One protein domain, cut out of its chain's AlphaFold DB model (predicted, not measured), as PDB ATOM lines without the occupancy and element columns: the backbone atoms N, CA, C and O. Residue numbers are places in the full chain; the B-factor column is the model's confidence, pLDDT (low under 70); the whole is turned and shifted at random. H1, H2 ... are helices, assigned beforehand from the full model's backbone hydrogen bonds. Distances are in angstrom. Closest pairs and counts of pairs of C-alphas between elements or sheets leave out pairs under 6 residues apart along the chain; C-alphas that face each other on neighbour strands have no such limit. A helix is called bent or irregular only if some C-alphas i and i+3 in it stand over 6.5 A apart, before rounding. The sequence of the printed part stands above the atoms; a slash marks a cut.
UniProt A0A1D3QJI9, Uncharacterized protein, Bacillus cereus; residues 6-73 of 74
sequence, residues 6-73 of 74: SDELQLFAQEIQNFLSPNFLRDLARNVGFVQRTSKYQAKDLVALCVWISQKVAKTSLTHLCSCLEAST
ATOM      1  N   SER A   6     147.264 207.581 106.874       89.94
ATOM      2  CA  SER A   6     147.437 206.542 107.895       89.94
ATOM      3  C   SER A   6     146.286 205.536 107.896       89.94
ATOM      4  O   SER A   6     146.527 204.336 108.004       89.94
ATOM      5  N   ASP A   7     145.049 206.010 107.758       90.81
ATOM      6  CA  ASP A   7     143.868 205.147 107.721       90.81
ATOM      7  C   ASP A   7     143.846 204.305 106.434       90.81
ATOM      8  O   ASP A   7     143.539 203.115 106.480       90.81
ATOM      9  N   GLU A   8     144.247 204.876 105.290       91.25
ATOM     10  CA  GLU A   8     144.393 204.131 104.028       91.25
ATOM     11  C   GLU A   8     145.465 203.039 104.127       91.25
ATOM     12  O   GLU A   8     145.239 201.898 103.719       91.25
ATOM     13  N   LEU A   9     146.619 203.358 104.722       91.94
ATOM     14  CA  LEU A   9     147.689 202.387 104.958       91.94
ATOM     15  C   LEU A   9     147.255 201.281 105.923       91.94
ATOM     16  O   LEU A   9     147.635 200.124 105.735       91.94
ATOM     17  N   GLN A  10     146.451 201.605 106.934       91.81
ATOM     18  CA  GLN A  10     145.923 200.614 107.867       91.81
ATOM     19  C   GLN A  10     144.925 199.672 107.184       91.81
ATOM     20  O   GLN A  10     145.006 198.458 107.380       91.81
ATOM     21  N   LEU A  11     144.028 200.201 106.347       92.69
ATOM     22  CA  LEU A  11     143.118 199.390 105.532       92.69
ATOM     23  C   LEU A  11     143.899 198.480 104.579       92.69
ATOM     24  O   LEU A  11     143.623 197.286 104.504       92.69
ATOM     25  N   PHE A  12     144.933 199.011 103.930       88.19
ATOM     26  CA  PHE A  12     145.813 198.228 103.070       88.19
ATOM     27  C   PHE A  12     146.536 197.106 103.831       88.19
ATOM     28  O   PHE A  12     146.583 195.966 103.367       88.19
ATOM     29  N   ALA A  13     147.063 197.392 105.024       85.25
ATOM     30  CA  ALA A  13     147.695 196.382 105.867       85.25
ATOM     31  C   ALA A  13     146.702 195.286 106.286       85.25
ATOM     32  O   ALA A  13     147.051 194.103 106.274       85.25
ATOM     33  N   GLN A  14     145.463 195.661 106.612       91.75
ATOM     34  CA  GLN A  14     144.400 194.715 106.947       91.75
ATOM     35  C   GLN A  14     144.048 193.815 105.757       91.75
ATOM     36  O   GLN A  14     143.909 192.602 105.919       91.75
ATOM     37  N   GLU A  15     143.960 194.395 104.562       90.81
ATOM     38  CA  GLU A  15     143.724 193.677 103.313       90.81
ATOM     39  C   GLU A  15     144.830 192.633 103.084       90.81
ATOM     40  O   GLU A  15     144.552 191.443 102.919       90.81
ATOM     41  N   ILE A  16     146.100 193.045 103.196       86.19
ATOM     42  CA  ILE A  16     147.253 192.139 103.101       86.19
ATOM     43  C   ILE A  16     147.152 191.012 104.128       86.19
ATOM     44  O   ILE A  16     147.363 189.853 103.777       86.19
ATOM     45  N   GLN A  17     146.825 191.308 105.388       83.69
ATOM     46  CA  GLN A  17     146.697 190.265 106.408       83.69
ATOM     47  C   GLN A  17     145.585 189.263 106.086       83.69
ATOM     48  O   GLN A  17     145.770 188.064 106.305       83.69
ATOM     49  N   ASN A  18     144.467 189.719 105.523       87.62
ATOM     50  CA  ASN A  18     143.378 188.840 105.100       87.62
ATOM     51  C   ASN A  18     143.831 187.907 103.965       87.62
ATOM     52  O   ASN A  18     143.642 186.687 104.055       87.62
ATOM     53  N   PHE A  19     144.503 188.458 102.948       81.38
ATOM     54  CA  PHE A  19     145.064 187.705 101.819       81.38
ATOM     55  C   PHE A  19     146.208 186.765 102.226       81.38
ATOM     56  O   PHE A  19     146.391 185.708 101.626       81.38
ATOM     57  N   LEU A  20     146.963 187.113 103.265       80.31
ATOM     58  CA  LEU A  20     148.027 186.274 103.813       80.31
ATOM     59  C   LEU A  20     147.546 185.347 104.935       80.31
ATOM     60  O   LEU A  20     148.349 184.618 105.525       80.31
ATOM     61  N   SER A  21     146.244 185.331 105.231       83.94
ATOM     62  CA  SER A  21     145.711 184.444 106.254       83.94
ATOM     63  C   SER A  21     145.915 182.973 105.848       83.94
ATOM     64  O   SER A  21     145.760 182.609 104.676       83.94
ATOM     65  N   PRO A  22     146.221 182.072 106.799       77.38
ATOM     66  CA  PRO A  22     146.467 180.664 106.486       77.38
ATOM     67  C   PRO A  22     145.301 179.962 105.781       77.38
ATOM     68  O   PRO A  22     145.522 179.005 105.038       77.38
ATOM     69  N   ASN A  23     144.070 180.412 106.034       83.50
ATOM     70  CA  ASN A  23     142.868 179.869 105.409       83.50
ATOM     71  C   ASN A  23     142.758 180.335 103.958       83.50
ATOM     72  O   ASN A  23     142.644 179.488 103.075       83.50
ATOM     73  N   PHE A  24     142.914 181.640 103.707       85.12
ATOM     74  CA  PHE A  24     142.896 182.175 102.348       85.12
ATOM     75  C   PHE A  24     143.981 181.531 101.483       85.12
ATOM     76  O   PHE A  24     143.697 181.036 100.398       85.12
ATOM     77  N   LEU A  25     145.215 181.447 101.988       80.50
ATOM     78  CA  LEU A  25     146.327 180.837 101.256       80.50
ATOM     79  C   LEU A  25     146.101 179.345 100.984       80.50
ATOM     80  O   LEU A  25     146.503 178.840  99.938       80.50
ATOM     81  N   ARG A  26     145.439 178.624 101.897       77.88
ATOM     82  CA  ARG A  26     145.077 177.215 101.691       77.88
ATOM     83  C   ARG A  26     144.023 177.057 100.607       77.88
ATOM     84  O   ARG A  26     144.155 176.161  99.776       77.88
ATOM     85  N   ASP A  27     142.995 177.891 100.631       85.00
ATOM     86  CA  ASP A  27     141.911 177.822  99.657       85.00
ATOM     87  C   ASP A  27     142.388 178.283  98.283       85.00
ATOM     88  O   ASP A  27     142.123 177.605  97.295       85.00
ATOM     89  N   LEU A  28     143.220 179.326  98.221       82.81
ATOM     90  CA  LEU A  28     143.923 179.721  97.006       82.81
ATOM     91  C   LEU A  28     144.770 178.566  96.462       82.81
ATOM     92  O   LEU A  28     144.632 178.213  95.296       82.81
ATOM     93  N   ALA A  29     145.594 177.932  97.303       77.44
ATOM     94  CA  ALA A  29     146.438 176.812  96.894       77.44
ATOM     95  C   ALA A  29     145.627 175.608  96.380       77.44
ATOM     96  O   ALA A  29     146.085 174.905  95.480       77.44
ATOM     97  N   ARG A  30     144.422 175.370  96.907       80.62
ATOM     98  CA  ARG A  30     143.495 174.361  96.368       80.62
ATOM     99  C   ARG A  30     142.896 174.791  95.036       80.62
ATOM    100  O   ARG A  30     142.914 174.006  94.094       80.62
ATOM    101  N   ASN A  31     142.411 176.028  94.953       84.38
ATOM    102  CA  ASN A  31     141.756 176.572  93.765       84.38
ATOM    103  C   ASN A  31     142.691 176.604  92.554       84.38
ATOM    104  O   ASN A  31     142.275 176.272  91.451       84.38
ATOM    105  N   VAL A  32     143.968 176.939  92.759       80.81
ATOM    106  CA  VAL A  32     144.984 176.914  91.691       80.81
ATOM    107  C   VAL A  32     145.587 175.520  91.468       80.81
ATOM    108  O   VAL A  32     146.519 175.369  90.684       80.81
ATOM    109  N   GLY A  33     145.098 174.489  92.169       77.62
ATOM    110  CA  GLY A  33     145.545 173.102  92.016       77.62
ATOM    111  C   GLY A  33     146.927 172.792  92.601       77.62
ATOM    112  O   GLY A  33     147.424 171.682  92.408       77.62
ATOM    113  N   PHE A  34     147.534 173.733  93.333       74.62
ATOM    114  CA  PHE A  34     148.832 173.566  93.992       74.62
ATOM    115  C   PHE A  34     148.777 172.531  95.129       74.62
ATOM    116  O   PHE A  34     149.721 171.772  95.330       74.62
ATOM    117  N   VAL A  35     147.653 172.454  95.854       73.69
ATOM    118  CA  VAL A  35     147.395 171.425  96.874       73.69
ATOM    119  C   VAL A  35     146.080 170.719  96.569       73.69
ATOM    120  O   VAL A  35     145.007 171.279  96.760       73.69
ATOM    121  N   GLN A  36     146.151 169.462  96.134       69.56
ATOM    122  CA  GLN A  36     144.963 168.684  95.740       69.56
ATOM    123  C   GLN A  36     144.393 167.802  96.864       69.56
ATOM    124  O   GLN A  36     143.257 167.348  96.787       69.56
ATOM    125  N   ARG A  37     145.170 167.532  97.920       69.94
ATOM    126  CA  ARG A  37     144.777 166.711  99.082       69.94
ATOM    127  C   ARG A  37     145.284 167.382 100.351       69.94
ATOM    128  O   ARG A  37     146.251 168.136 100.276       69.94
ATOM    129  N   THR A  38     144.692 167.103 101.512       66.00
ATOM    130  CA  THR A  38     145.266 167.491 102.812       66.00
ATOM    131  C   THR A  38     146.639 166.826 102.953       66.00
ATOM    132  O   THR A  38     146.762 165.668 103.339       66.00
ATOM    133  N   SER A  39     147.671 167.539 102.510       66.19
ATOM    134  CA  SER A  39     149.064 167.119 102.548       66.19
ATOM    135  C   SER A  39     149.574 167.159 103.988       66.19
ATOM    136  O   SER A  39     149.047 167.903 104.817       66.19
ATOM    137  N   LYS A  40     150.645 166.407 104.277       68.31
ATOM    138  CA  LYS A  40     151.434 166.566 105.512       68.31
ATOM    139  C   LYS A  40     151.872 168.023 105.712       68.31
ATOM    140  O   LYS A  40     152.007 168.473 106.845       68.31
ATOM    141  N   TYR A  41     152.094 168.736 104.611       65.75
ATOM    142  CA  TYR A  41     152.509 170.130 104.599       65.75
ATOM    143  C   TYR A  41     151.287 171.043 104.559       65.75
ATOM    144  O   TYR A  41     150.437 170.943 103.669       65.75
ATOM    145  N   GLN A  42     151.194 171.944 105.532       71.06
ATOM    146  CA  GLN A  42     150.156 172.961 105.577       71.06
ATOM    147  C   GLN A  42     150.467 174.071 104.562       71.06
ATOM    148  O   GLN A  42     151.618 174.301 104.200       71.06
ATOM    149  N   ALA A  43     149.446 174.819 104.130       69.50
ATOM    150  CA  ALA A  43     149.620 175.948 103.208       69.50
ATOM    151  C   ALA A  43     150.673 176.962 103.694       69.50
ATOM    152  O   ALA A  43     151.436 177.484 102.892       69.50
ATOM    153  N   LYS A  44     150.777 177.170 105.013       68.94
ATOM    154  CA  LYS A  44     151.816 178.010 105.628       68.94
ATOM    155  C   LYS A  44     153.239 177.489 105.376       68.94
ATOM    156  O   LYS A  44     154.137 178.290 105.159       68.94
ATOM    157  N   ASP A  45     153.434 176.169 105.359       74.62
ATOM    158  CA  ASP A  45     154.742 175.546 105.124       74.62
ATOM    159  C   ASP A  45     155.145 175.727 103.658       74.62
ATOM    160  O   ASP A  45     156.298 176.001 103.345       74.62
ATOM    161  N   LEU A  46     154.163 175.652 102.757       70.69
ATOM    162  CA  LEU A  46     154.350 175.894 101.331       70.69
ATOM    163  C   LEU A  46     154.607 177.369 101.020       70.69
ATOM    164  O   LEU A  46     155.466 177.677 100.204       70.69
ATOM    165  N   VAL A  47     153.915 178.287 101.693       71.25
ATOM    166  CA  VAL A  47     154.154 179.731 101.567       71.25
ATOM    167  C   VAL A  47     155.530 180.090 102.117       71.25
ATOM    168  O   VAL A  47     156.265 180.820 101.460       71.25
ATOM    169  N   ALA A  48     155.928 179.531 103.263       73.06
ATOM    170  CA  ALA A  48     157.282 179.684 103.788       73.06
ATOM    171  C   ALA A  48     158.334 179.148 102.801       73.06
ATOM    172  O   ALA A  48     159.352 179.803 102.583       73.06
ATOM    173  N   LEU A  49     158.062 178.013 102.145       67.50
ATOM    174  CA  LEU A  49     158.913 177.472 101.086       67.50
ATOM    175  C   LEU A  49     158.982 178.415  99.873       67.50
ATOM    176  O   LEU A  49     160.075 178.689  99.393       67.50
ATOM    177  N   CYS A  50     157.851 178.954  99.405       69.00
ATOM    178  CA  CYS A  50     157.799 179.915  98.301       69.00
ATOM    179  C   CYS A  50     158.551 181.209  98.634       69.00
ATOM    180  O   CYS A  50     159.327 181.681  97.814       69.00
ATOM    181  N   VAL A  51     158.380 181.764  99.836       75.06
ATOM    182  CA  VAL A  51     159.113 182.960 100.286       75.06
ATOM    183  C   VAL A  51     160.609 182.668 100.380       75.06
ATOM    184  O   VAL A  51     161.418 183.472  99.920       75.06
ATOM    185  N   TRP A  52     160.992 181.511 100.922       70.06
ATOM    186  CA  TRP A  52     162.390 181.098 101.017       70.06
ATOM    187  C   TRP A  52     163.030 180.886  99.637       70.06
ATOM    188  O   TRP A  52     164.132 181.377  99.392       70.06
ATOM    189  N   ILE A  53     162.326 180.225  98.711       65.12
ATOM    190  CA  ILE A  53     162.762 180.055  97.319       65.12
ATOM    191  C   ILE A  53     162.869 181.418  96.635       65.12
ATOM    192  O   ILE A  53     163.906 181.696  96.046       65.12
ATOM    193  N   SER A  54     161.870 182.293  96.757       74.31
ATOM    194  CA  SER A  54     161.903 183.642  96.183       74.31
ATOM    195  C   SER A  54     163.039 184.482  96.749       74.31
ATOM    196  O   SER A  54     163.709 185.162  95.984       74.31
ATOM    197  N   GLN A  55     163.332 184.410  98.051       71.94
ATOM    198  CA  GLN A  55     164.505 185.080  98.618       71.94
ATOM    199  C   GLN A  55     165.814 184.501  98.088       71.94
ATOM    200  O   GLN A  55     166.742 185.256  97.810       71.94
ATOM    201  N   LYS A  56     165.908 183.175  97.946       67.44
ATOM    202  CA  LYS A  56     167.095 182.514  97.400       67.44
ATOM    203  C   LYS A  56     167.304 182.890  95.931       67.44
ATOM    204  O   LYS A  56     168.404 183.293  95.574       67.44
ATOM    205  N   VAL A  57     166.249 182.827  95.117       66.44
ATOM    206  CA  VAL A  57     166.248 183.217  93.700       66.44
ATOM    207  C   VAL A  57     166.543 184.707  93.557       66.44
ATOM    208  O   VAL A  57     167.442 185.059  92.807       66.44
ATOM    209  N   ALA A  58     165.880 185.580  94.318       67.00
ATOM    210  CA  ALA A  58     166.143 187.017  94.300       67.00
ATOM    211  C   ALA A  58     167.587 187.336  94.704       67.00
ATOM    212  O   ALA A  58     168.226 188.139  94.035       67.00
ATOM    213  N   LYS A  59     168.135 186.679  95.739       72.00
ATOM    214  CA  LYS A  59     169.547 186.829  96.122       72.00
ATOM    215  C   LYS A  59     170.484 186.392  95.004       72.00
ATOM    216  O   LYS A  59     171.370 187.156  94.658       72.00
ATOM    217  N   THR A  60     170.293 185.205  94.428       72.44
ATOM    218  CA  THR A  60     171.154 184.721  93.339       72.44
ATOM    219  C   THR A  60     171.064 185.628  92.115       72.44
ATOM    220  O   THR A  60     172.100 186.019  91.591       72.44
ATOM    221  N   SER A  61     169.859 186.026  91.701       75.50
ATOM    222  CA  SER A  61     169.650 186.952  90.585       75.50
ATOM    223  C   SER A  61     170.282 188.319  90.842       75.50
ATOM    224  O   SER A  61     170.897 188.879  89.941       75.50
ATOM    225  N   LEU A  62     170.181 188.844  92.066       67.12
ATOM    226  CA  LEU A  62     170.762 190.131  92.437       67.12
ATOM    227  C   LEU A  62     172.289 190.063  92.520       67.12
ATOM    228  O   LEU A  62     172.951 190.935  91.973       67.12
ATOM    229  N   THR A  63     172.862 189.008  93.109       75.25
ATOM    230  CA  THR A  63     174.314 188.772  93.083       75.25
ATOM    231  C   THR A  63     174.823 188.679  91.648       75.25
ATOM    232  O   THR A  63     175.809 189.323  91.314       75.25
ATOM    233  N   HIS A  64     174.131 187.938  90.780       76.50
ATOM    234  CA  HIS A  64     174.524 187.788  89.381       76.50
ATOM    235  C   HIS A  64     174.446 189.116  88.617       76.50
ATOM    236  O   HIS A  64     175.350 189.445  87.853       76.50
ATOM    237  N   LEU A  65     173.394 189.904  88.853       68.44
ATOM    238  CA  LEU A  65     173.237 191.239  88.281       68.44
ATOM    239  C   LEU A  65     174.342 192.192  88.763       68.44
ATOM    240  O   LEU A  65     174.952 192.870  87.940       68.44
ATOM    241  N   CYS A  66     174.645 192.209  90.064       75.38
ATOM    242  CA  CYS A  66     175.736 193.005  90.631       75.38
ATOM    243  C   CYS A  66     177.088 192.622  90.018       75.38
ATOM    244  O   CYS A  66     177.813 193.508  89.579       75.38
ATOM    245  N   SER A  67     177.392 191.328  89.889       79.94
ATOM    246  CA  SER A  67     178.624 190.869  89.238       79.94
ATOM    247  C   SER A  67     178.698 191.263  87.757       79.94
ATOM    248  O   SER A  67     179.765 191.638  87.282       79.94
ATOM    249  N   CYS A  68     177.583 191.228  87.019       76.06
ATOM    250  CA  CYS A  68     177.540 191.712  85.636       76.06
ATOM    251  C   CYS A  68     177.781 193.229  85.537       76.06
ATOM    252  O   CYS A  68     178.474 193.678  84.624       76.06
ATOM    253  N   LEU A  69     177.225 194.017  86.463       73.25
ATOM    254  CA  LEU A  69     177.418 195.470  86.517       73.25
ATOM    255  C   LEU A  69     178.862 195.842  86.879       73.25
ATOM    256  O   LEU A  69     179.446 196.705  86.231       73.25
ATOM    257  N   GLU A  70     179.460 195.155  87.853       75.88
ATOM    258  CA  GLU A  70     180.876 195.312  88.208       75.88
ATOM    259  C   GLU A  70     181.792 194.972  87.028       75.88
ATOM    260  O   GLU A  70     182.673 195.757  86.690       75.88
ATOM    261  N   ALA A  71     181.539 193.854  86.339       74.00
ATOM    262  CA  ALA A  71     182.322 193.449  85.172       74.00
ATOM    263  C   ALA A  71     182.195 194.418  83.981       74.00
ATOM    264  O   ALA A  71     183.106 194.493  83.165       74.00
ATOM    265  N   SER A  72     181.083 195.153  83.881       67.75
ATOM    266  CA  SER A  72     180.833 196.133  82.810       67.75
ATOM    267  C   SER A  72     181.344 197.541  83.139       67.75
ATOM    268  O   SER A  72     181.224 198.439  82.311       67.75
ATOM    269  N   THR A  73     181.865 197.752  84.352       63.62
ATOM    270  CA  THR A  73     182.427 199.039  84.804       63.62
ATOM    271  C   THR A  73     183.957 199.089  84.631       63.62
ATOM    272  O   THR A  73     184.599 200.047  85.060       63.62
TER     273      THR A  73
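What this domain is: This is residues 6 to 73 of the 74 residues of an uncharacterized protein of Bacillus cereus (UniProt A0A1D3QJI9). Picture an open L: the long helix H3 makes one arm, the shorter H1 makes the other, and the short helix H2 sits at the corner with the loop of residues 32 to 42. Residues 48 to 73 stick out from that corner on one side and residues 6 to 18 on the other; H2 touches H3 at the corner, and H1 touches no helix but is near H2. The printed part has 68 residues with three named helices, in the order H1, H2, H3, and no named strand; its class is all helix. The whole is extended, with a radius of gyration of the C-alphas of 17.4 A, and flat, spanning 49 by 39 by 16 A.

Where its parts are: Find C-alpha 43 at (149.620, 175.948, 103.208); from there H3, residues 43 to 71, runs 41.2 A to C-alpha 71 at (182.322, 193.449, 85.172). Look next at H2, residues 22 to 31, which measures 14.2 A from first to last C-alpha. Then go to C-alpha 6 at (147.437, 206.542, 107.895), where H1 begins; it holds residues 6 to 19 and is 19.9 A long. No helix is bent or irregular.

How they stand to each other: Start at the first residues of H3, for it touches H2 with residues 43 to 47 alone. The closest C-alphas of the two are those of Arg 26 and Ala 43, 5.0 A apart, and the lines of H2 and H3 stand about perpendicular, at 83 degrees. From H2 look back to H1: these two are close but not clearly touching, with the C-alphas of Phe 19 and Leu 25 the closest at 7.0 A. H1 and H2 run the same way at a steep tilt of 55 degrees. H1 and H3 are apart. Along the backbones of H1, H2 and H3 you will find every O i to N i+4 pair within hydrogen-bond range.

The domain as a whole: Measure the full reach from Thr 38 to Thr 73, whose C-alphas are the two farthest apart, at 52.0 A. The first and last printed C-alphas, those of Ser 6 and Thr 73, are 42.6 A apart. The printed part, residues 6 to 73, has no cut. The link from H1 to H2 is tight, with 2 residues, and the link from H2 to H3 is long, with 11 residues. Residues 6 to 18, which belong to H1, stand free, and so do residues 48 to 73, of which 48 to 71 belong to H3. In the B-factor column the mean pLDDT of the printed part is 76.8; 18 residues are under 70, among them residues 36 to 41, 56 to 58 and 72 to 73. The mean pLDDT is 89 for H1, 81 for H2 and 72 for H3.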